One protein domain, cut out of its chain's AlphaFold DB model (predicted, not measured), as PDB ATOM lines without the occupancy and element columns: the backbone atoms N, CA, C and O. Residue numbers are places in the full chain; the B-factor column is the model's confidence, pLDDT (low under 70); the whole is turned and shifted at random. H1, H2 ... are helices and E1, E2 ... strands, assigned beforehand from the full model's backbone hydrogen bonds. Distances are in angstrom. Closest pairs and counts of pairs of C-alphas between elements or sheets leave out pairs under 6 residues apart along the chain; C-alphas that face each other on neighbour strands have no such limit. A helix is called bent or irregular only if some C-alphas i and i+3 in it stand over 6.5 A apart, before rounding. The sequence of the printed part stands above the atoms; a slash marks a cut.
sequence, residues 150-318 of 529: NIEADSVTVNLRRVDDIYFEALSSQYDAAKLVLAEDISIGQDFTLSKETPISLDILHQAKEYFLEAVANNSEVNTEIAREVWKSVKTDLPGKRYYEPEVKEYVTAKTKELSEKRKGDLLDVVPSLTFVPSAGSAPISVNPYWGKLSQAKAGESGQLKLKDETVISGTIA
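This is residues 150 to 318 of the 529 residues of the protein "Heme-copper oxidase subunit III" of Verrucomicrobiaceae bacterium N1E253 (UniProt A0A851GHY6). The model is a head with one long arm: the head is a strongly twisted, branched sheet of seven strands with H1 packed on it, and the arm is the long helix H2, which starts beside the head and runs away from it, with H3 folded back across its far part. A small hairpin, E3 and E4, packs on the part of H2 nearest the head, and residues 263 to 272 return from the arm to the sheet. The printed part has 169 residues, with three named helices and nine named strands in the order E1 H1 E2 E3 E4 H2 H3 E5 E6 E7 E8 E9; the neighbour strands are antiparallel and the class is mixed, helices and strands. It is loose, with a radius of gyration of the C-alphas of 21.7 A, and elongated, spanning 65 by 36 by 25 A.

E1, residues 150 to 159, has three neighbours and bends by 92 degrees at residue 154. E5, residues 273 to 278, and E6, residues 283 to 287, lie on one side of it, and E9, residues 312 to 317, on the other side. Within hydrogen-bond range are N 156 and O 276 across the neighbours E1 and E5, at 2.8 A, N 151 and O 285 across E1 and E6, at 2.9 A, and N 152 and O 316 across E1 and E9, at 2.8 A. Edge strand E2, residues 180 to 182, pairs with E5, with N 277 and O 181 at 2.8 A. E7, residues 292 to 294, E8, residues 302 to 307, and E9 form a meander, each strand the antiparallel neighbour of the one before; N 293 and O 306 are 2.9 A apart, N 303 and O 315 2.8 A. H1, residues 165 to 178, is on this sheet at a height of 8.4 A; C-alphas 178 and 283 are its closest to E6, 5.4 A apart. H2, residues 202 to 237, only grazes the sheet with residues 205 to 212. In the hairpin of E3, residues 186 to 188, and E4, residues 192 to 194, N 186 and O 194 are 2.9 A apart; the closest C-alphas of E3 and H2, Ile 188 and Phe 212, are 6.1 A apart. H3, residues 246 to 262, touches H2 at its residues 223 to 234 alone, closest at the C-alphas of Val 230 and Lys 255, 6.1 A, with a steep tilt of 49 degrees, opposite ways. Every O i to N i+4 pair is within hydrogen-bond range in H2 and H3, and 8 of 10 in H1.

E1 begins at C-alpha 150, (-43.849, -95.633, 4.162), and measures 20.5 A. H2 measures 52.0 A, from C-alpha 202 at (-29.632, -79.136, 9.888) to C-alpha 237 at (17.132, -101.778, 10.057). H3 measures 24.5 A and H1 18.6 A; H1 is irregular, with C-alphas 170 and 173 at 7.4 A. E5 and E8 each measure 16.8 A, and E9 ends at C-alpha 317, (-42.377, -101.431, 6.813).

The two C-alphas farthest apart, those of Ala 177 and Gly 240, are 67.3 A apart, while those of Asn 150 and Ala 318, the first and last printed, are 5.1 A apart. The printed part has no cut and no long link. The mean pLDDT of the printed part is 92.6, and no printed residue is under 70.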
ATOM      1  N   ASN A 150     -43.420 -95.910   2.804       90.50
ATOM      2  CA  ASN A 150     -43.849 -95.633   4.162       90.50
ATOM      3  C   ASN A 150     -43.161 -96.620   5.106       90.50
ATOM      4  O   ASN A 150     -43.151 -97.831   4.866       90.50
ATOM      5  N   ILE A 151     -42.607 -96.101   6.192       92.94
ATOM      6  CA  ILE A 151     -41.996 -96.888   7.257       92.94
ATOM      7  C   ILE A 151     -42.428 -96.304   8.599       92.94
ATOM      8  O   ILE A 151     -42.363 -95.094   8.799       92.94
ATOM      9  N   GLU A 152     -42.877 -97.161   9.510       95.06
ATOM     10  CA  GLU A 152     -42.978 -96.816  10.927       95.06
ATOM     11  C   GLU A 152     -41.557 -96.858  11.478       95.06
ATOM     12  O   GLU A 152     -41.035 -97.924  11.800       95.06
ATOM     13  N   ALA A 153     -40.889 -95.709  11.447       95.75
ATOM     14  CA  ALA A 153     -39.482 -95.579  11.771       95.75
ATOM     15  C   ALA A 153     -39.265 -95.690  13.280       95.75
ATOM     16  O   ALA A 153     -39.825 -94.907  14.040       95.75
ATOM     17  N   ASP A 154     -38.394 -96.608  13.685       96.69
ATOM     18  CA  ASP A 154     -37.873 -96.728  15.050       96.69
ATOM     19  C   ASP A 154     -36.603 -95.879  15.219       96.69
ATOM     20  O   ASP A 154     -36.273 -95.418  16.310       96.69
ATOM     21  N   SER A 155     -35.858 -95.671  14.126       96.62
ATOM     22  CA  SER A 155     -34.669 -94.822  14.117       96.62
ATOM     23  C   SER A 155     -34.355 -94.247  12.736       96.62
ATOM     24  O   SER A 155     -34.676 -94.828  11.697       96.62
ATOM     25  N   VAL A 156     -33.670 -93.106  12.735       97.06
ATOM     26  CA  VAL A 156     -33.101 -92.449  11.557       97.06
ATOM     27  C   VAL A 156     -31.610 -92.261  11.797       97.06
ATOM     28  O   VAL A 156     -31.204 -91.536  12.697       97.06
ATOM     29  N   THR A 157     -30.781 -92.926  11.002       97.12
ATOM     30  CA  THR A 157     -29.319 -92.840  11.071       97.12
ATOM     31  C   THR A 157     -28.801 -91.996   9.915       97.12
ATOM     32  O   THR A 157     -28.904 -92.407   8.761       97.12
ATOM     33  N   VAL A 158     -28.235 -90.828  10.208       96.75
ATOM     34  CA  VAL A 158     -27.674 -89.908   9.210       96.75
ATOM     35  C   VAL A 158     -26.176 -90.153   9.070       96.75
ATOM     36  O   VAL A 158     -25.457 -90.177  10.066       96.75
ATOM     37  N   ASN A 159     -25.688 -90.318   7.840       95.62
ATOM     38  CA  ASN A 159     -24.266 -90.507   7.560       95.62
ATOM     39  C   ASN A 159     -23.551 -89.154   7.435       95.62
ATOM     40  O   ASN A 159     -23.808 -88.382   6.509       95.62
ATOM     41  N   LEU A 160     -22.600 -88.879   8.329       95.00
ATOM     42  CA  LEU A 160     -21.907 -87.591   8.386       95.00
ATOM     43  C   LEU A 160     -20.956 -87.357   7.206       95.00
ATOM     44  O   LEU A 160     -20.660 -86.210   6.881       95.00
ATOM     45  N   ARG A 161     -20.535 -88.403   6.478       92.69
ATOM     46  CA  ARG A 161     -19.771 -88.221   5.226       92.69
ATOM     47  C   ARG A 161     -20.596 -87.519   4.156       92.69
ATOM     48  O   ARG A 161     -20.028 -86.889   3.264       92.69
ATOM     49  N   ARG A 162     -21.922 -87.664   4.203       90.19
ATOM     50  CA  ARG A 162     -22.819 -87.222   3.143       90.19
ATOM     51  C   ARG A 162     -24.150 -86.740   3.716       90.19
ATOM     52  O   ARG A 162     -25.177 -87.369   3.541       90.19
ATOM     53  N   VAL A 163     -24.109 -85.574   4.349       92.38
ATOM     54  CA  VAL A 163     -25.314 -84.798   4.678       92.38
ATOM     55  C   VAL A 163     -25.695 -83.953   3.463       92.38
ATOM     56  O   VAL A 163     -24.854 -83.178   2.991       92.38
ATOM     57  N   ASP A 164     -26.913 -84.149   2.956       92.62
ATOM     58  CA  ASP A 164     -27.505 -83.414   1.833       92.62
ATOM     59  C   ASP A 164     -28.794 -82.720   2.297       92.62
ATOM     60  O   ASP A 164     -29.756 -83.364   2.729       92.62
ATOM     61  N   ASP A 165     -28.786 -81.394   2.210       94.19
ATOM     62  CA  ASP A 165     -29.818 -80.516   2.756       94.19
ATOM     63  C   ASP A 165     -31.186 -80.792   2.124       94.19
ATOM     64  O   ASP A 165     -32.204 -80.706   2.805       94.19
ATOM     65  N   ILE A 166     -31.223 -81.233   0.859       91.69
ATOM     66  CA  ILE A 166     -32.472 -81.489   0.125       91.69
ATOM     67  C   ILE A 166     -33.296 -82.587   0.807       91.69
ATOM     68  O   ILE A 166     -34.522 -82.480   0.895       91.69
ATOM     69  N   TYR A 167     -32.648 -83.656   1.286       91.56
ATOM     70  CA  TYR A 167     -33.353 -84.736   1.983       91.56
ATOM     71  C   TYR A 167     -33.827 -84.291   3.359       91.56
ATOM     72  O   TYR A 167     -34.958 -84.598   3.738       91.56
ATOM     73  N   PHE A 168     -32.988 -83.548   4.083       92.56
ATOM     74  CA  PHE A 168     -33.340 -83.047   5.402       92.56
ATOM     75  C   PHE A 168     -34.517 -82.074   5.333       92.56
ATOM     76  O   PHE A 168     -35.512 -82.272   6.021       92.56
ATOM     77  N   GLU A 169     -34.457 -81.065   4.465       93.06
ATOM     78  CA  GLU A 169     -35.524 -80.076   4.294       93.06
ATOM     79  C   GLU A 169     -36.855 -80.742   3.935       93.06
ATOM     80  O   GLU A 169     -37.891 -80.411   4.515       93.06
ATOM     81  N   ALA A 170     -36.832 -81.736   3.043       90.25
ATOM     82  CA  ALA A 170     -38.031 -82.461   2.644       90.25
ATOM     83  C   ALA A 170     -38.655 -83.314   3.763       90.25
ATOM     84  O   ALA A 170     -39.861 -83.571   3.734       90.25
ATOM     85  N   LEU A 171     -37.847 -83.778   4.718       92.31
ATOM     86  CA  LEU A 171     -38.283 -84.630   5.826       92.31
ATOM     87  C   LEU A 171     -38.417 -83.871   7.151       92.31
ATOM     88  O   LEU A 171     -39.003 -84.410   8.084       92.31
ATOM     89  N   SER A 172     -37.962 -82.618   7.215       92.69
ATOM     90  CA  SER A 172     -37.934 -81.772   8.415       92.69
ATOM     91  C   SER A 172     -39.274 -81.735   9.148       92.69
ATOM     92  O   SER A 172     -39.334 -82.029  10.335       92.69
ATOM     93  N   SER A 173     -40.376 -81.507   8.431       92.50
ATOM     94  CA  SER A 173     -41.715 -81.481   9.029       92.50
ATOM     95  C   SER A 173     -42.131 -82.825   9.635       92.50
ATOM     96  O   SER A 173     -42.808 -82.853  10.663       92.50
ATOM     97  N   GLN A 174     -41.715 -83.942   9.029       94.00
ATOM     98  CA  GLN A 174     -41.959 -85.288   9.554       94.00
ATOM     99  C   GLN A 174     -41.060 -85.571  10.761       94.00
ATOM    100  O   GLN A 174     -41.514 -86.172  11.730       94.00
ATOM    101  N   TYR A 175     -39.812 -85.100  10.737       93.94
ATOM    102  CA  TYR A 175     -38.861 -85.217  11.843       93.94
ATOM    103  C   TYR A 175     -39.299 -84.412  13.073       93.94
ATOM    104  O   TYR A 175     -39.257 -84.936  14.187       93.94
ATOM    105  N   ASP A 176     -39.791 -83.190  12.866       93.06
ATOM    106  CA  ASP A 176     -40.352 -82.332  13.911       93.06
ATOM    107  C   ASP A 176     -41.618 -82.954  14.511       93.06
ATOM    108  O   ASP A 176     -41.774 -83.013  15.734       93.06
ATOM    109  N   ALA A 177     -42.513 -83.471  13.661       93.19
ATOM    110  CA  ALA A 177     -43.730 -84.151  14.103       93.19
ATOM    111  C   ALA A 177     -43.419 -85.432  14.897       93.19
ATOM    112  O   ALA A 177     -44.063 -85.702  15.913       93.19
ATOM    113  N   ALA A 178     -42.407 -86.188  14.462       93.38
ATOM    114  CA  ALA A 178     -41.892 -87.373  15.142       93.38
ATOM    115  C   ALA A 178     -41.090 -87.050  16.414       93.38
ATOM    116  O   ALA A 178     -40.821 -87.957  17.207       93.38
ATOM    117  N   LYS A 179     -40.703 -85.778  16.606       95.12
ATOM    118  CA  LYS A 179     -39.792 -85.316  17.661       95.12
ATOM    119  C   LYS A 179     -38.548 -86.203  17.726       95.12
ATOM    120  O   LYS A 179     -38.262 -86.815  18.754       95.12
ATOM    121  N   LEU A 180     -37.860 -86.326  16.590       95.44
ATOM    122  CA  LEU A 180     -36.630 -87.108  16.493       95.44
ATOM    123  C   LEU A 180     -35.527 -86.481  17.347       95.44
ATOM    124  O   LEU A 180     -35.173 -85.314  17.167       95.44
ATOM    125  N   VAL A 181     -34.960 -87.285  18.241       95.62
ATOM    126  CA  VAL A 181     -33.905 -86.864  19.162       95.62
ATOM    127  C   VAL A 181     -32.736 -87.841  19.164       95.62
ATOM    128  O   VAL A 181     -32.898 -89.013  18.828       95.62
ATOM    129  N   LEU A 182     -31.547 -87.364  19.526       96.69
ATOM    130  CA  LEU A 182     -30.330 -88.169  19.524       96.69
ATOM    131  C   LEU A 182     -30.432 -89.355  20.496       96.69
ATOM    132  O   LEU A 182     -30.852 -89.191  21.645       96.69
ATOM    133  N   ALA A 183     -30.045 -90.545  20.029       95.06
ATOM    134  CA  ALA A 183     -30.210 -91.797  20.769       95.06
ATOM    135  C   ALA A 183     -29.262 -91.938  21.974       95.06
ATOM    136  O   ALA A 183     -29.626 -92.555  22.979       95.06
ATOM    137  N   GLU A 184     -28.066 -91.359  21.883       94.75
ATOM    138  CA  GLU A 184     -26.994 -91.480  22.872       94.75
ATOM    139  C   GLU A 184     -26.109 -90.230  22.900       94.75
ATOM    140  O   GLU A 184     -26.172 -89.404  21.990       94.75
ATOM    141  N   ASP A 185     -25.302 -90.090  23.953       94.44
ATOM    142  CA  ASP A 185     -24.273 -89.054  24.016       94.44
ATOM    143  C   ASP A 185     -23.162 -89.385  23.014       94.44
ATOM    144  O   ASP A 185     -22.643 -90.502  22.990       94.44
ATOM    145  N   ILE A 186     -22.779 -88.410  22.194       93.31
ATOM    146  CA  ILE A 186     -21.785 -88.587  21.137       93.31
ATOM    147  C   ILE A 186     -20.683 -87.551  21.305       93.31
ATOM    148  O   ILE A 186     -20.954 -86.374  21.520       93.31
ATOM    149  N   SER A 187     -19.434 -87.993  21.178       91.75
ATOM    150  CA  SER A 187     -18.254 -87.129  21.115       91.75
ATOM    151  C   SER A 187     -17.552 -87.348  19.778       91.75
ATOM    152  O   SER A 187     -17.297 -88.488  19.392       91.75
ATOM    153  N   ILE A 188     -17.290 -86.265  19.049       89.69
ATOM    154  CA  ILE A 188     -16.646 -86.284  17.735       89.69
ATOM    155  C   ILE A 188     -15.447 -85.349  17.773       89.69
ATOM    156  O   ILE A 188     -15.562 -84.191  18.180       89.69
ATOM    157  N   GLY A 189     -14.303 -85.827  17.296       87.62
ATOM    158  CA  GLY A 189     -13.103 -85.010  17.262       87.62
ATOM    159  C   GLY A 189     -12.611 -84.679  18.667       87.62
ATOM    160  O   GLY A 189     -12.588 -85.541  19.542       87.62
ATOM    161  N   GLN A 190     -12.170 -83.436  18.853       77.25
ATOM    162  CA  GLN A 190     -11.507 -83.012  20.084       77.25
ATOM    163  C   GLN A 190     -12.476 -82.400  21.109       77.25
ATOM    164  O   GLN A 190     -12.303 -82.642  22.297       77.25
ATOM    165  N   ASP A 191     -13.514 -81.680  20.657       81.81
ATOM    166  CA  ASP A 191     -14.347 -80.839  21.538       81.81
ATOM    167  C   ASP A 191     -15.846 -80.804  21.175       81.81
ATOM    168  O   ASP A 191     -16.617 -80.065  21.792       81.81
ATOM    169  N   PHE A 192     -16.298 -81.575  20.182       91.56
ATOM    170  CA  PHE A 192     -17.706 -81.558  19.789       91.56
ATOM    171  C   PHE A 192     -18.481 -82.679  20.470       91.56
ATOM    172  O   PHE A 192     -18.388 -83.847  20.090       91.56
ATOM    173  N   THR A 193     -19.269 -82.309  21.478       92.44
ATOM    174  CA  THR A 193     -20.123 -83.236  22.222       92.44
ATOM    175  C   THR A 193     -21.591 -82.915  22.000       92.44
ATOM    176  O   THR A 193     -22.021 -81.780  22.214       92.44
ATOM    177  N   LEU A 194     -22.373 -83.926  21.643       93.69
ATOM    178  CA  LEU A 194     -23.826 -83.854  21.585       93.69
ATOM    179  C   LEU A 194     -24.411 -84.731  22.682       93.69
ATOM    180  O   LEU A 194     -24.048 -85.900  22.806       93.69
ATOM    181  N   SER A 195     -25.332 -84.171  23.460       94.19
ATOM    182  CA  SER A 195     -26.043 -84.931  24.482       94.19
ATOM    183  C   SER A 195     -27.199 -85.718  23.879       94.19
ATOM    184  O   SER A 195     -27.847 -85.283  22.917       94.19
ATOM    185  N   LYS A 196     -27.514 -86.850  24.496       94.06
ATOM    186  CA  LYS A 196     -28.747 -87.591  24.268       94.06
ATOM    187  C   LYS A 196     -29.949 -86.647  24.367       94.06
ATOM    188  O   LYS A 196     -29.936 -85.685  25.129       94.06
ATOM    189  N   GLU A 197     -30.994 -86.943  23.602       92.12
ATOM    190  CA  GLU A 197     -32.235 -86.159  23.532       92.12
ATOM    191  C   GLU A 197     -32.119 -84.818  22.782       92.12
ATOM    192  O   GLU A 197     -33.119 -84.116  22.622       92.12
ATOM    193  N   THR A 198     -30.943 -84.482  22.239       94.94
ATOM    194  CA  THR A 198     -30.794 -83.315  21.360       94.94
ATOM    195  C   THR A 198     -31.655 -83.499  20.097       94.94
ATOM    196  O   THR A 198     -31.489 -84.512  19.408       94.94
ATOM    197  N   PRO A 199     -32.565 -82.561  19.764       94.62
ATOM    198  CA  PRO A 199     -33.387 -82.651  18.559       94.62
ATOM    199  C   PRO A 199     -32.550 -82.657  17.283       94.62
ATOM    200  O   PRO A 199     -31.524 -81.981  17.202       94.62
ATOM    201  N   ILE A 200     -33.005 -83.387  16.267       94.69
ATOM    202  CA  ILE A 200     -32.367 -83.337  14.952       94.69
ATOM    203  C   ILE A 200     -32.547 -81.945  14.323       94.69
ATOM    204  O   ILE A 200     -33.651 -81.407  14.274       94.69
ATOM    205  N   SER A 201     -31.464 -81.350  13.825       95.00
ATOM    206  CA  SER A 201     -31.510 -80.094  13.071       95.00
ATOM    207  C   SER A 201     -30.412 -80.057  12.017       95.00
ATOM    208  O   SER A 201     -29.372 -80.703  12.171       95.00
ATOM    209  N   LEU A 202     -30.626 -79.283  10.951       94.38
ATOM    210  CA  LEU A 202     -29.632 -79.136   9.888       94.38
ATOM    211  C   LEU A 202     -28.313 -78.562  10.430       94.38
ATOM    212  O   LEU A 202     -27.246 -79.079  10.109       94.38
ATOM    213  N   ASP A 203     -28.395 -77.578  11.329       94.38
ATOM    214  CA  ASP A 203     -27.233 -76.949  11.964       94.38
ATOM    215  C   ASP A 203     -26.385 -77.958  12.750       94.38
ATOM    216  O   ASP A 203     -25.156 -77.925  12.677       94.38
ATOM    217  N   ILE A 204     -27.027 -78.877  13.484       94.12
ATOM    218  CA  ILE A 204     -26.329 -79.931  14.234       94.12
ATOM    219  C   ILE A 204     -25.668 -80.917  13.275       94.12
ATOM    220  O   ILE A 204     -24.523 -81.307  13.497       94.12
ATOM    221  N   LEU A 205     -26.361 -81.314  12.202       95.38
ATOM    222  CA  LEU A 205     -25.810 -82.240  11.210       95.38
ATOM    223  C   LEU A 205     -24.604 -81.639  10.477       95.38
ATOM    224  O   LEU A 205     -23.632 -82.352  10.219       95.38
ATOM    225  N   HIS A 206     -24.643 -80.344  10.153       95.69
ATOM    226  CA  HIS A 206     -23.531 -79.630   9.517       95.69
ATOM    227  C   HIS A 206     -22.332 -79.489  10.449       95.69
ATOM    228  O   HIS A 206     -21.228 -79.853  10.046       95.69
ATOM    229  N   GLN A 207     -22.546 -79.060  11.696       94.62
ATOM    230  CA  GLN A 207     -21.476 -78.983  12.695       94.62
ATOM    231  C   GLN A 207     -20.850 -80.361  12.938       94.62
ATOM    232  O   GLN A 207     -19.638 -80.524  12.826       94.62
ATOM    233  N   ALA A 208     -21.669 -81.389  13.174       94.94
ATOM    234  CA  ALA A 208     -21.179 -82.747  13.383       94.94
ATOM    235  C   ALA A 208     -20.370 -83.266  12.185       94.94
ATOM    236  O   ALA A 208     -19.344 -83.919  12.367       94.94
ATOM    237  N   LYS A 209     -20.810 -82.961  10.958       95.25
ATOM    238  CA  LYS A 209     -20.087 -83.296   9.726       95.25
ATOM    239  C   LYS A 209     -18.733 -82.597   9.649       95.25
ATOM    240  O   LYS A 209     -17.767 -83.244   9.255       95.25
ATOM    241  N   GLU A 210     -18.651 -81.320  10.002       95.00
ATOM    242  CA  GLU A 210     -17.396 -80.561  10.006       95.00
ATOM    243  C   GLU A 210     -16.378 -81.192  10.964       95.00
ATOM    244  O   GLU A 210     -15.324 -81.645  10.515       95.00
ATOM    245  N   TYR A 211     -16.752 -81.389  12.231       95.00
ATOM    246  CA  TYR A 211     -15.894 -82.045  13.226       95.00
ATOM    247  C   TYR A 211     -15.529 -83.486  12.852       95.00
ATOM    248  O   TYR A 211     -14.403 -83.935  13.078       95.00
ATOM    249  N   PHE A 212     -16.454 -84.231  12.241       95.31
ATOM    250  CA  PHE A 212     -16.168 -85.566  11.724       95.31
ATOM    251  C   PHE A 212     -15.104 -85.530  10.614       95.31
ATOM    252  O   PHE A 212     -14.186 -86.353  10.616       95.31
ATOM    253  N   LEU A 213     -15.208 -84.595   9.664       94.69
ATOM    254  CA  LEU A 213     -14.241 -84.461   8.572       94.69
ATOM    255  C   LEU A 213     -12.867 -84.024   9.085       94.69
ATOM    256  O   LEU A 213     -11.862 -84.562   8.618       94.69
ATOM    257  N   GLU A 214     -12.819 -83.124  10.066       94.62
ATOM    258  CA  GLU A 214     -11.582 -82.723  10.743       94.62
ATOM    259  C   GLU A 214     -10.918 -83.902  11.461       94.62
ATOM    260  O   GLU A 214      -9.731 -84.162  11.257       94.62
ATOM    261  N   ALA A 215     -11.684 -84.686  12.227       94.81
ATOM    262  CA  ALA A 215     -11.172 -85.867  12.919       94.81
ATOM    263  C   ALA A 215     -10.626 -86.921  11.940       94.81
ATOM    264  O   ALA A 215      -9.552 -87.492  12.149       94.81
ATOM    265  N   VAL A 216     -11.331 -87.152  10.827       95.12
ATOM    266  CA  VAL A 216     -10.874 -88.053   9.758       95.12
ATOM    267  C   VAL A 216      -9.605 -87.525   9.087       95.12
ATOM    268  O   VAL A 216      -8.698 -88.319   8.816       95.12
ATOM    269  N   ALA A 217      -9.518 -86.219   8.823       95.19
ATOM    270  CA  ALA A 217      -8.338 -85.596   8.233       95.19
ATOM    271  C   ALA A 217      -7.118 -85.729   9.154       95.19
ATOM    272  O   ALA A 217      -6.099 -86.269   8.722       95.19
ATOM    273  N   ASN A 218      -7.254 -85.369  10.434       95.44
ATOM    274  CA  ASN A 218      -6.208 -85.532  11.446       95.44
ATOM    275  C   ASN A 218      -5.725 -86.988  11.526       95.44
ATOM    276  O   ASN A 218      -4.534 -87.274  11.405       95.44
ATOM    277  N   ASN A 219      -6.652 -87.943  11.642       95.19
ATOM    278  CA  ASN A 219      -6.287 -89.356  11.749       95.19
ATOM    279  C   ASN A 219      -5.600 -89.868  10.475       95.19
ATOM    280  O   ASN A 219      -4.714 -90.722  10.547       95.19
ATOM    281  N   SER A 220      -5.978 -89.359   9.299       95.81
ATOM    282  CA  SER A 220      -5.304 -89.669   8.034       95.81
ATOM    283  C   SER A 220      -3.860 -89.150   8.011       95.81
ATOM    284  O   SER A 220      -2.944 -89.871   7.601       95.81
ATOM    285  N   GLU A 221      -3.632 -87.930   8.503       96.50
ATOM    286  CA  GLU A 221      -2.299 -87.331   8.608       96.50
ATOM    287  C   GLU A 221      -1.409 -88.105   9.586       96.50
ATOM    288  O   GLU A 221      -0.321 -88.544   9.201       96.50
ATOM    289  N   VAL A 222      -1.905 -88.391  10.794       95.00
ATOM    290  CA  VAL A 222      -1.191 -89.183  11.811       95.00
ATOM    291  C   VAL A 222      -0.810 -90.562  11.265       95.00
ATOM    292  O   VAL A 222       0.343 -90.987  11.375       95.00
ATOM    293  N   ASN A 223      -1.738 -91.253  10.596       95.00
ATOM    294  CA  ASN A 223      -1.456 -92.553   9.980       95.00
ATOM    295  C   ASN A 223      -0.419 -92.457   8.849       95.00
ATOM    296  O   ASN A 223       0.429 -93.344   8.703       95.00
ATOM    297  N   THR A 224      -0.440 -91.377   8.066       96.62
ATOM    298  CA  THR A 224       0.553 -91.125   7.013       96.62
ATOM    299  C   THR A 224       1.946 -90.894   7.601       96.62
ATOM    300  O   THR A 224       2.944 -91.384   7.063       96.62
ATOM    301  N   GLU A 225       2.036 -90.174   8.716       96.12
ATOM    302  CA  GLU A 225       3.290 -89.960   9.434       96.12
ATOM    303  C   GLU A 225       3.841 -91.251  10.039       96.12
ATOM    304  O   GLU A 225       5.024 -91.540   9.845       96.12
ATOM    305  N   ILE A 226       2.990 -92.056  10.688       95.31
ATOM    306  CA  ILE A 226       3.363 -93.384  11.199       95.31
ATOM    307  C   ILE A 226       3.916 -94.237  10.058       95.31
ATOM    308  O   ILE A 226       5.021 -94.765  10.160       95.31
ATOM    309  N   ALA A 227       3.202 -94.323   8.932       94.69
ATOM    310  CA  ALA A 227       3.661 -95.088   7.778       94.69
ATOM    311  C   ALA A 227       5.022 -94.587   7.261       94.69
ATOM    312  O   ALA A 227       5.903 -95.389   6.942       94.69
ATOM    313  N   ARG A 228       5.233 -93.266   7.207       95.62
ATOM    314  CA  ARG A 228       6.509 -92.665   6.793       95.62
ATOM    315  C   ARG A 228       7.648 -93.035   7.745       95.62
ATOM    316  O   ARG A 228       8.749 -93.332   7.275       95.62
ATOM    317  N   GLU A 229       7.399 -93.029   9.051       95.38
ATOM    318  CA  GLU A 229       8.376 -93.415  10.072       95.38
ATOM    319  C   GLU A 229       8.724 -94.906   9.986       95.38
ATOM    320  O   GLU A 229       9.905 -95.249   9.933       95.38
ATOM    321  N   VAL A 230       7.718 -95.778   9.847       95.25
ATOM    322  CA  VAL A 230       7.909 -97.223   9.638       95.25
ATOM    323  C   VAL A 230       8.772 -97.485   8.403       95.25
ATOM    324  O   VAL A 230       9.756 -98.219   8.464       95.25
ATOM    325  N   TRP A 231       8.471 -96.854   7.267       93.75
ATOM    326  CA  TRP A 231       9.267 -97.053   6.051       93.75
ATOM    327  C   TRP A 231      10.677 -96.462   6.144       93.75
ATOM    328  O   TRP A 231      11.592 -96.940   5.468       93.75
ATOM    329  N   LYS A 232      10.885 -95.439   6.979       94.31
ATOM    330  CA  LYS A 232      12.221 -94.913   7.279       94.31
ATOM    331  C   LYS A 232      13.026 -95.899   8.132       94.31
ATOM    332  O   LYS A 232      14.213 -96.082   7.857       94.31
ATOM    333  N   SER A 233      12.397 -96.558   9.107       93.12
ATOM    334  CA  SER A 233      13.066 -97.565   9.936       93.12
ATOM    335  C   SER A 233      13.378 -98.836   9.143       93.12
ATOM    336  O   SER A 233      14.498 -99.322   9.228       93.12
ATOM    337  N   VAL A 234      12.494 -99.282   8.237       93.06
ATOM    338  CA  VAL A 234      12.779-100.396   7.302       93.06
ATOM    339  C   VAL A 234      14.069-100.161   6.509       93.06
ATOM    340  O   VAL A 234      14.897-101.059   6.403       93.06
ATOM    341  N   LYS A 235      14.279 -98.948   5.973       89.56
ATOM    342  CA  LYS A 235      15.499 -98.617   5.208       89.56
ATOM    343  C   LYS A 235      16.779 -98.688   6.042       89.56
ATOM    344  O   LYS A 235      17.852 -98.853   5.469       89.56
ATOM    345  N   THR A 236      16.660 -98.505   7.353       92.38
ATOM    346  CA  THR A 236      17.790 -98.437   8.285       92.38
ATOM    347  C   THR A 236      18.083 -99.814   8.879       92.38
ATOM    348  O   THR A 236      19.233-100.242   8.888       92.38
ATOM    349  N   ASP A 237      17.039-100.529   9.297       92.69
ATOM    350  CA  ASP A 237      17.132-101.778  10.057       92.69
ATOM    351  C   ASP A 237      17.179-103.023   9.154       92.69
ATOM    352  O   ASP A 237      17.700-104.061   9.558       92.69
ATOM    353  N   LEU A 238      16.667-102.932   7.918       92.19
ATOM    354  CA  LEU A 238      16.657-104.014   6.924       92.19
ATOM    355  C   LEU A 238      17.305-103.565   5.596       92.19
ATOM    356  O   LEU A 238      16.647-103.539   4.548       92.19
ATOM    357  N   PRO A 239      18.600-103.189   5.594       90.81
ATOM    358  CA  PRO A 239      19.266-102.710   4.390       90.81
ATOM    359  C   PRO A 239      19.323-103.798   3.307       90.81
ATOM    360  O   PRO A 239      19.662-104.950   3.564       90.81
ATOM    361  N   GLY A 240      19.002-103.425   2.065       88.25
ATOM    362  CA  GLY A 240      19.066-104.318   0.898       88.25
ATOM    363  C   GLY A 240      17.847-105.225   0.684       88.25
ATOM    364  O   GLY A 240      17.755-105.854  -0.369       88.25
ATOM    365  N   LYS A 241      16.893-105.249   1.622       90.19
ATOM    366  CA  LYS A 241      15.651-106.028   1.522       90.19
ATOM    367  C   LYS A 241      14.596-105.328   0.661       90.19
ATOM    368  O   LYS A 241      14.477-104.101   0.660       90.19
ATOM    369  N   ARG A 242      13.822-106.102  -0.105       90.88
ATOM    370  CA  ARG A 242      12.752-105.605  -0.988       90.88
ATOM    371  C   ARG A 242      11.403-105.587  -0.273       90.88
ATOM    372  O   ARG A 242      11.121-106.424   0.573       90.88
ATOM    373  N   TYR A 243      10.531-104.658  -0.668       88.50
ATOM    374  CA  TYR A 243       9.238-104.415  -0.005       88.50
ATOM    375  C   TYR A 243       8.283-105.623   0.015       88.50
ATOM    376  O   TYR A 243       7.366-105.660   0.829       88.50
ATOM    377  N   TYR A 244       8.466-106.580  -0.898       90.00
ATOM    378  CA  TYR A 244       7.642-107.784  -1.018       90.00
ATOM    379  C   TYR A 244       8.191-108.977  -0.222       90.00
ATOM    380  O   TYR A 244       7.570-110.039  -0.222       90.00
ATOM    381  N   GLU A 245       9.354-108.844   0.421       93.44
ATOM    382  CA  GLU A 245       9.918-109.922   1.234       93.44
ATOM    383  C   GLU A 245       9.103-110.108   2.534       93.44
ATOM    384  O   GLU A 245       8.725-109.113   3.164       93.44
ATOM    385  N   PRO A 246       8.829-111.359   2.967       94.44
ATOM    386  CA  PRO A 246       8.007-111.641   4.151       94.44
ATOM    387  C   PRO A 246       8.502-110.949   5.428       94.44
ATOM    388  O   PRO A 246       7.704-110.398   6.180       94.44
ATOM    389  N   GLU A 247       9.820-110.898   5.615       92.62
ATOM    390  CA  GLU A 247      10.490-110.268   6.761       92.62
ATOM    391  C   GLU A 247      10.179-108.764   6.855       92.62
ATOM    392  O   GLU A 247       9.937-108.237   7.939       92.62
ATOM    393  N   VAL A 248      10.118-108.066   5.711       92.12
ATOM    394  CA  VAL A 248       9.752-106.640   5.657       92.12
ATOM    395  C   VAL A 248       8.284-106.458   6.023       92.12
ATOM    396  O   VAL A 248       7.947-105.537   6.761       92.12
ATOM    397  N   LYS A 249       7.400-107.347   5.556       93.62
ATOM    398  CA  LYS A 249       5.967-107.292   5.879       93.62
ATOM    399  C   LYS A 249       5.712-107.504   7.374       93.62
ATOM    400  O   LYS A 249       4.923-106.763   7.964       93.62
ATOM    401  N   GLU A 250       6.373-108.486   7.983       94.56
ATOM    402  CA  GLU A 250       6.286-108.748   9.426       94.56
ATOM    403  C   GLU A 250       6.812-107.559  10.236       94.56
ATOM    404  O   GLU A 250       6.116-107.073  11.130       94.56
ATOM    405  N   TYR A 251       7.978-107.023   9.859       94.19
ATOM    406  CA  TYR A 251       8.565-105.850  10.504       94.19
ATOM    407  C   TYR A 251       7.656-104.615  10.392       94.19
ATOM    408  O   TYR A 251       7.368-103.974  11.401       94.19
ATOM    409  N   VAL A 252       7.152-104.295   9.191       94.62
ATOM    410  CA  VAL A 252       6.232-103.164   8.965       94.62
ATOM    411  C   VAL A 252       4.987-103.311   9.831       94.62
ATOM    412  O   VAL A 252       4.568-102.344  10.464       94.62
ATOM    413  N   THR A 253       4.415-104.513   9.905       94.44
ATOM    414  CA  THR A 253       3.214-104.776  10.709       94.44
ATOM    415  C   THR A 253       3.483-104.555  12.199       94.44
ATOM    416  O   THR A 253       2.727-103.845  12.865       94.44
ATOM    417  N   ALA A 254       4.579-105.114  12.718       94.94
ATOM    418  CA  ALA A 254       4.964-104.971  14.119       94.94
ATOM    419  C   ALA A 254       5.266-103.508  14.482       94.94
ATOM    420  O   ALA A 254       4.745-102.999  15.477       94.94
ATOM    421  N   LYS A 255       6.040-102.810  13.643       94.69
ATOM    422  CA  LYS A 255       6.433-101.417  13.873       94.69
ATOM    423  C   LYS A 255       5.260-100.448  13.750       94.69
ATOM    424  O   LYS A 255       5.158 -99.521  14.547       94.69
ATOM    425  N   THR A 256       4.348-100.688  12.805       95.12
ATOM    426  CA  THR A 256       3.099 -99.916  12.695       95.12
ATOM    427  C   THR A 256       2.291-100.045  13.981       95.12
ATOM    428  O   THR A 256       1.900 -99.033  14.544       95.12
ATOM    429  N   LYS A 257       2.115-101.267  14.505       95.25
ATOM    430  CA  LYS A 257       1.381-101.491  15.760       95.25
ATOM    431  C   LYS A 257       2.024-100.767  16.949       95.25
ATOM    432  O   LYS A 257       1.316-100.145  17.732       95.25
ATOM    433  N   GLU A 258       3.350-100.833  17.074       95.31
ATOM    434  CA  GLU A 258       4.102-100.136  18.128       95.31
ATOM    435  C   GLU A 258       3.895 -98.613  18.069       95.31
ATOM    436  O   GLU A 258       3.564 -97.989  19.077       95.31
ATOM    437  N   LEU A 259       4.065 -98.014  16.885       93.38
ATOM    438  CA  LEU A 259       3.938 -96.569  16.699       93.38
ATOM    439  C   LEU A 259       2.489 -96.086  16.821       93.38
ATOM    440  O   LEU A 259       2.264 -95.032  17.411       93.38
ATOM    441  N   SER A 260       1.515 -96.858  16.333       92.62
ATOM    442  CA  SER A 260       0.091 -96.561  16.524       92.62
ATOM    443  C   SER A 260      -0.298 -96.548  18.002       92.62
ATOM    444  O   SER A 260      -1.038 -95.660  18.410       92.62
ATOM    445  N   GLU A 261       0.226 -97.463  18.828       93.81
ATOM    446  CA  GLU A 261      -0.059 -97.442  20.271       93.81
ATOM    447  C   GLU A 261       0.614 -96.246  20.960       93.81
ATOM    448  O   GLU A 261       0.011 -95.585  21.803       93.81
ATOM    449  N   LYS A 262       1.847 -95.907  20.558       93.62
ATOM    450  CA  LYS A 262       2.576 -94.749  21.094       93.62
ATOM    451  C   LYS A 262       1.895 -93.418  20.760       93.62
ATOM    452  O   LYS A 262       1.931 -92.499  21.572       93.62
ATOM    453  N   ARG A 263       1.295 -93.318  19.572       92.88
ATOM    454  CA  ARG A 263       0.610 -92.120  19.062       92.88
ATOM    455  C   ARG A 263      -0.907 -92.186  19.205       92.88
ATOM    456  O   ARG A 263      -1.621 -91.420  18.571       92.88
ATOM    457  N   LYS A 264      -1.418 -93.080  20.050       89.62
ATOM    458  CA  LYS A 264      -2.860 -93.254  20.242       89.62
ATOM    459  C   LYS A 264      -3.563 -91.971  20.698       89.62
ATOM    460  O   LYS A 264      -4.705 -91.764  20.323       89.62
ATOM    461  N   GLY A 265      -2.875 -91.115  21.458       88.62
ATOM    462  CA  GLY A 265      -3.396 -89.811  21.886       88.62
ATOM    463  C   GLY A 265      -3.464 -88.745  20.786       88.62
ATOM    464  O   GLY A 265      -4.141 -87.744  20.982       88.62
ATOM    465  N   ASP A 266      -2.799 -88.956  19.645       91.19
ATOM    466  CA  ASP A 266      -2.883 -88.060  18.483       91.19
ATOM    467  C   ASP A 266      -4.102 -88.393  17.605       91.19
ATOM    468  O   ASP A 266      -4.474 -87.611  16.733       91.19
ATOM    469  N   LEU A 267      -4.699 -89.577  17.793       90.62
ATOM    470  CA  LEU A 267      -5.891 -90.009  17.073       90.62
ATOM    471  C   LEU A 267      -7.137 -89.469  17.774       90.62
ATOM    472  O   LEU A 267      -7.318 -89.657  18.974       90.62
ATOM    473  N   LEU A 268      -8.005 -88.831  16.998       92.19
ATOM    474  CA  LEU A 268      -9.282 -88.300  17.454       92.19
ATOM    475  C   LEU A 268     -10.399 -89.335  17.307       92.19
ATOM    476  O   LEU A 268     -10.345 -90.203  16.426       92.19
ATOM    477  N   ASP A 269     -11.437 -89.201  18.132       89.69
ATOM    478  CA  ASP A 269     -12.631 -90.034  18.046       89.69
ATOM    479  C   ASP A 269     -13.433 -89.700  16.785       89.69
ATOM    480  O   ASP A 269     -13.701 -88.540  16.459       89.69
ATOM    481  N   VAL A 270     -13.812 -90.742  16.046       91.19
ATOM    482  CA  VAL A 270     -14.511 -90.617  14.766       91.19
ATOM    483  C   VAL A 270     -15.845 -91.335  14.853       91.19
ATOM    484  O   VAL A 270     -15.896 -92.560  14.954       91.19
ATOM    485  N   VAL A 271     -16.928 -90.573  14.716       92.88
ATOM    486  CA  VAL A 271     -18.293 -91.100  14.658       92.88
ATOM    487  C   VAL A 271     -18.846 -90.829  13.260       92.88
ATOM    488  O   VAL A 271     -19.094 -89.680  12.922       92.88
ATOM    489  N   PRO A 272     -18.992 -91.847  12.392       93.50
ATOM    490  CA  PRO A 272     -19.357 -91.640  10.988       93.50
ATOM    491  C   PRO A 272     -20.848 -91.379  10.761       93.50
ATOM    492  O   PRO A 272     -21.242 -91.033   9.647       93.50
ATOM    493  N   SER A 273     -21.682 -91.574  11.779       95.62
ATOM    494  CA  SER A 273     -23.130 -91.452  11.666       95.62
ATOM    495  C   SER A 273     -23.775 -91.074  12.989       95.62
ATOM    496  O   SER A 273     -23.321 -91.519  14.039       95.62
ATOM    497  N   LEU A 274     -24.874 -90.328  12.922       96.56
ATOM    498  CA  LEU A 274     -25.701 -89.977  14.074       96.56
ATOM    499  C   LEU A 274     -27.032 -90.718  14.004       96.56
ATOM    500  O   LEU A 274     -27.696 -90.678  12.968       96.56
ATOM    501  N   THR A 275     -27.430 -91.357  15.101       97.25
ATOM    502  CA  THR A 275     -28.699 -92.086  15.198       97.25
ATOM    503  C   THR A 275     -29.702 -91.291  16.019       97.25
ATOM    504  O   THR A 275     -29.454 -90.964  17.179       97.25
ATOM    505  N   PHE A 276     -30.856 -91.023  15.422       97.31
ATOM    506  CA  PHE A 276     -31.984 -90.342  16.039       97.31
ATOM    507  C   PHE A 276     -33.153 -91.310  16.210       97.31
ATOM    508  O   PHE A 276     -33.388 -92.155  15.348       97.31
ATOM    509  N   VAL A 277     -33.894 -91.178  17.305       97.25
ATOM    510  CA  VAL A 277     -35.059 -92.008  17.641       97.25
ATOM    511  C   VAL A 277     -36.286 -91.123  17.888       97.25
ATOM    512  O   VAL A 277     -36.136 -90.017  18.416       97.25
ATOM    513  N   PRO A 278     -37.504 -91.557  17.517       96.06
ATOM    514  CA  PRO A 278     -38.722 -90.816  17.835       96.06
ATOM    515  C   PRO A 278     -39.010 -90.825  19.334       96.06
ATOM    516  O   PRO A 278     -38.921 -91.866  19.988       96.06
ATOM    517  N   SER A 279     -39.470 -89.698  19.884       88.31
ATOM    518  CA  SER A 279     -39.798 -89.616  21.317       88.31
ATOM    519  C   SER A 279     -40.944 -90.550  21.744       88.31
ATOM    520  O   SER A 279     -41.082 -90.865  22.921       88.31
ATOM    521  N   ALA A 280     -41.802 -90.952  20.796       85.50
ATOM    522  CA  ALA A 280     -42.965 -91.812  21.026       85.50
ATOM    523  C   ALA A 280     -42.694 -93.314  20.779       85.50
ATOM    524  O   ALA A 280     -43.624 -94.114  20.834       85.50
ATOM    525  N   GLY A 281     -41.441 -93.704  20.515       89.12
ATOM    526  CA  GLY A 281     -41.042 -95.082  20.207       89.12
ATOM    527  C   GLY A 281     -40.901 -95.328  18.706       89.12
ATOM    528  O   GLY A 281     -39.805 -95.624  18.248       89.12
ATOM    529  N   SER A 282     -41.978 -95.131  17.946       91.38
ATOM    530  CA  SER A 282     -41.956 -95.155  16.481       91.38
ATOM    531  C   SER A 282     -42.697 -93.948  15.904       91.38
ATOM    532  O   SER A 282     -43.510 -93.315  16.586       91.38
ATOM    533  N   ALA A 283     -42.399 -93.595  14.656       94.38
ATOM    534  CA  ALA A 283     -43.115 -92.544  13.945       94.38
ATOM    535  C   ALA A 283     -43.258 -92.855  12.449       94.38
ATOM    536  O   ALA A 283     -42.311 -93.354  11.838       94.38
ATOM    537  N   PRO A 284     -44.394 -92.501  11.829       93.19
ATOM    538  CA  PRO A 284     -44.581 -92.697  10.402       93.19
ATOM    539  C   PRO A 284     -43.682 -91.735   9.624       93.19
ATOM    540  O   PRO A 284     -43.763 -90.516   9.784       93.19
ATOM    541  N   ILE A 285     -42.845 -92.290   8.750       92.38
ATOM    542  CA  ILE A 285     -42.032 -91.536   7.799       92.38
ATOM    543  C   ILE A 285     -42.354 -92.019   6.387       92.38
ATOM    544  O   ILE A 285     -42.260 -93.206   6.065       92.38
ATOM    545  N   SER A 286     -42.706 -91.074   5.524       90.31
ATOM    546  CA  SER A 286     -42.990 -91.283   4.111       90.31
ATOM    547  C   SER A 286     -41.936 -90.588   3.260       90.31
ATOM    548  O   SER A 286     -41.700 -89.385   3.394       90.31
ATOM    549  N   VAL A 287     -41.333 -91.330   2.334       90.19
ATOM    550  CA  VAL A 287     -40.350 -90.781   1.392       90.19
ATOM    551  C   VAL A 287     -40.756 -91.018  -0.051       90.19
ATOM    552  O   VAL A 287     -41.443 -91.988  -0.378       90.19
ATOM    553  N   ASN A 288     -40.229 -90.192  -0.951       86.38
ATOM    554  CA  ASN A 288     -40.330 -90.447  -2.380       86.38
ATOM    555  C   ASN A 288     -39.588 -91.759  -2.745       86.38
ATOM    556  O   ASN A 288     -38.407 -91.904  -2.411       86.38
ATOM    557  N   PRO A 289     -40.212 -92.700  -3.482       83.69
ATOM    558  CA  PRO A 289     -39.596 -93.986  -3.824       83.69
ATOM    559  C   PRO A 289     -38.319 -93.867  -4.669       83.69
ATOM    560  O   PRO A 289     -37.509 -94.790  -4.698       83.69
ATOM    561  N   TYR A 290     -38.092 -92.740  -5.348       83.12
ATOM    562  CA  TYR A 290     -36.895 -92.514  -6.164       83.12
ATOM    563  C   TYR A 290     -35.685 -92.002  -5.366       83.12
ATOM    564  O   TYR A 290     -34.603 -91.809  -5.942       83.12
ATOM    565  N   TRP A 291     -35.845 -91.751  -4.065       88.19
ATOM    566  CA  TRP A 291     -34.788 -91.241  -3.185       88.19
ATOM    567  C   TRP A 291     -33.954 -92.327  -2.524       88.19
ATOM    568  O   TRP A 291     -32.857 -92.029  -2.062       88.19
ATOM    569  N   GLY A 292     -34.416 -93.574  -2.523       85.19
ATOM    570  CA  GLY A 292     -33.738 -94.645  -1.812       85.19
ATOM    571  C   GLY A 292     -34.118 -96.036  -2.287       85.19
ATOM    572  O   GLY A 292     -34.795 -96.216  -3.298       85.19
ATOM    573  N   LYS A 293     -33.633 -97.031  -1.550       84.75
ATOM    574  CA  LYS A 293     -33.990 -98.437  -1.720       84.75
ATOM    575  C   LYS A 293     -34.498 -98.992  -0.399       84.75
ATOM    576  O   LYS A 293     -33.908 -98.734   0.649       84.75
ATOM    577  N   LEU A 294     -35.565 -99.772  -0.487       85.88
ATOM    578  CA  LEU A 294     -36.131-100.519   0.626       85.88
ATOM    579  C   LEU A 294     -35.460-101.897   0.710       85.88
ATOM    580  O   LEU A 294     -35.266-102.532  -0.328       85.88
ATOM    581  N   SER A 295     -35.093-102.351   1.909       83.81
ATOM    582  CA  SER A 295     -34.477-103.671   2.110       83.81
ATOM    583  C   SER A 295     -35.489-104.820   2.081       83.81
ATOM    584  O   SER A 295     -35.142-105.904   1.623       83.81
ATOM    585  N   GLN A 296     -36.724-104.576   2.534       78.38
ATOM    586  CA  GLN A 296     -37.845-105.522   2.531       78.38
ATOM    587  C   GLN A 296     -39.082-104.856   1.937       78.38
ATOM    588  O   GLN A 296     -39.407-103.734   2.304       78.38
ATOM    589  N   ALA A 297     -39.776-105.524   1.018       74.81
ATOM    590  CA  ALA A 297     -40.927-104.936   0.325       74.81
ATOM    591  C   ALA A 297     -42.280-105.255   0.984       74.81
ATOM    592  O   ALA A 297     -43.289-104.628   0.648       74.81
ATOM    593  N   LYS A 298     -42.303-106.220   1.911       85.19
ATOM    594  CA  LYS A 298     -43.516-106.709   2.564       85.19
ATOM    595  C   LYS A 298     -43.872-105.869   3.785       85.19
ATOM    596  O   LYS A 298     -43.040-105.618   4.653       85.19
ATOM    597  N   ALA A 299     -45.127-105.434   3.844       87.31
ATOM    598  CA  ALA A 299     -45.633-104.651   4.964       87.31
ATOM    599  C   ALA A 299     -45.708-105.500   6.246       87.31
ATOM    600  O   ALA A 299     -46.084-106.672   6.205       87.31
ATOM    601  N   GLY A 300     -45.376-104.888   7.382       87.62
ATOM    602  CA  GLY A 300     -45.352-105.515   8.704       87.62
ATOM    603  C   GLY A 300     -44.025-106.180   9.080       87.62
ATOM    604  O   GLY A 300     -43.867-106.585  10.226       87.62
ATOM    605  N   GLU A 301     -43.065-106.282   8.157       89.38
ATOM    606  CA  GLU A 301     -41.726-106.795   8.459       89.38
ATOM    607  C   GLU A 301     -40.787-105.672   8.914       89.38
ATOM    608  O   GLU A 301     -40.916-104.519   8.494       89.38
ATOM    609  N   SER A 302     -39.813-106.005   9.763       91.81
ATOM    610  CA  SER A 302     -38.733-105.081  10.105       91.81
ATOM    611  C   SER A 302     -37.804-104.908   8.906       91.81
ATOM    612  O   SER A 302     -37.295-105.877   8.341       91.81
ATOM    613  N   GLY A 303     -37.564-103.662   8.524       91.88
ATOM    614  CA  GLY A 303     -36.783-103.319   7.351       91.88
ATOM    615  C   GLY A 303     -36.094-101.971   7.487       91.88
ATOM    616  O   GLY A 303     -36.128-101.303   8.520       91.88
ATOM    617  N   GLN A 304     -35.409-101.594   6.415       92.56
ATOM    618  CA  GLN A 304     -34.647-100.361   6.334       92.56
ATOM    619  C   GLN A 304     -34.859 -99.714   4.975       92.56
ATOM    620  O   GLN A 304     -34.872-100.374   3.934       92.56
ATOM    621  N   LEU A 305     -34.973 -98.399   4.994       92.25
ATOM    622  CA  LEU A 305     -34.996 -97.542   3.831       92.25
ATOM    623  C   LEU A 305     -33.681 -96.764   3.798       92.25
ATOM    624  O   LEU A 305     -33.456 -95.880   4.623       92.25
ATOM    625  N   LYS A 306     -32.813 -97.092   2.838       94.06
ATOM    626  CA  LYS A 306     -31.547 -96.379   2.626       94.06
ATOM    627  C   LYS A 306     -31.713 -95.346   1.517       94.06
ATOM    628  O   LYS A 306     -31.950 -95.711   0.362       94.06
ATOM    629  N   LEU A 307     -31.573 -94.073   1.865       94.12
ATOM    630  CA  LEU A 307     -31.592 -92.939   0.945       94.12
ATOM    631  C   LEU A 307     -30.259 -92.815   0.176       94.12
ATOM    632  O   LEU A 307     -29.265 -93.480   0.480       94.12
ATOM    633  N   LYS A 308     -30.232 -91.995  -0.882       92.25
ATOM    634  CA  LYS A 308     -29.049 -91.800  -1.751       92.25
ATOM    635  C   LYS A 308     -27.897 -91.047  -1.082       92.25
ATOM    636  O   LYS A 308     -26.757 -91.198  -1.527       92.25
ATOM    637  N   ASP A 309     -28.186 -90.253  -0.061       92.94
ATOM    638  CA  ASP A 309     -27.207 -89.628   0.837       92.94
ATOM    639  C   ASP A 309     -26.672 -90.610   1.899       92.94
ATOM    640  O   ASP A 309     -25.808 -90.268   2.688       92.94
ATOM    641  N   GLU A 310     -27.126 -91.866   1.865       93.75
ATOM    642  CA  GLU A 310     -26.835 -92.915   2.841       93.75
ATOM    643  C   GLU A 310     -27.518 -92.764   4.200       93.75
ATOM    644  O   GLU A 310     -27.237 -93.571   5.087       93.75
ATOM    645  N   THR A 311     -28.457 -91.830   4.350       95.31
ATOM    646  CA  THR A 311     -29.348 -91.814   5.510       95.31
ATOM    647  C   THR A 311     -30.181 -93.100   5.528       95.31
ATOM    648  O   THR A 311     -30.751 -93.505   4.509       95.31
ATOM    649  N   VAL A 312     -30.227 -93.776   6.675       95.75
ATOM    650  CA  VAL A 312     -30.950 -95.038   6.869       95.75
ATOM    651  C   VAL A 312     -32.099 -94.813   7.834       95.75
ATOM    652  O   VAL A 312     -31.885 -94.489   8.996       95.75
ATOM    653  N   ILE A 313     -33.319 -95.035   7.366       95.69
ATOM    654  CA  ILE A 313     -34.515 -95.042   8.204       95.69
ATOM    655  C   ILE A 313     -34.838 -96.509   8.489       95.69
ATOM    656  O   ILE A 313     -35.108 -97.267   7.558       95.69
ATOM    657  N   SER A 314     -34.757 -96.925   9.750       95.62
ATOM    658  CA  SER A 314     -35.008 -98.306  10.176       95.62
ATOM    659  C   SER A 314     -36.314 -98.387  10.943       95.62
ATOM    660  O   SER A 314     -36.603 -97.505  11.748       95.62
ATOM    661  N   GLY A 315     -37.074 -99.454  10.728       94.88
ATOM    662  CA  GLY A 315     -38.301 -99.690  11.470       94.88
ATOM    663  C   GLY A 315     -39.189-100.750  10.842       94.88
ATOM    664  O   GLY A 315     -38.712-101.621  10.112       94.88
ATOM    665  N   THR A 316     -40.488-100.677  11.109       94.12
ATOM    666  CA  THR A 316     -41.466-101.607  10.534       94.12
ATOM    667  C   THR A 316     -41.993-101.063   9.211       94.12
ATOM    668  O   THR A 316     -42.489 -99.940   9.142       94.12
ATOM    669  N   ILE A 317     -41.898-101.845   8.134       91.44
ATOM    670  CA  ILE A 317     -42.377-101.431   6.813       91.44
ATOM    671  C   ILE A 317     -43.894-101.248   6.855       91.44
ATOM    672  O   ILE A 317     -44.639-102.195   7.113       91.44
ATOM    673  N   ALA A 318     -44.365-100.036   6.573       90.00
ATOM    674  CA  ALA A 318     -45.787 -99.743   6.511       90.00
ATOM    675  C   ALA A 318     -46.343-100.038   5.112       90.00
ATOM    676  O   ALA A 318     -45.613-100.126   4.114       90.00
TER     677      ALA A 318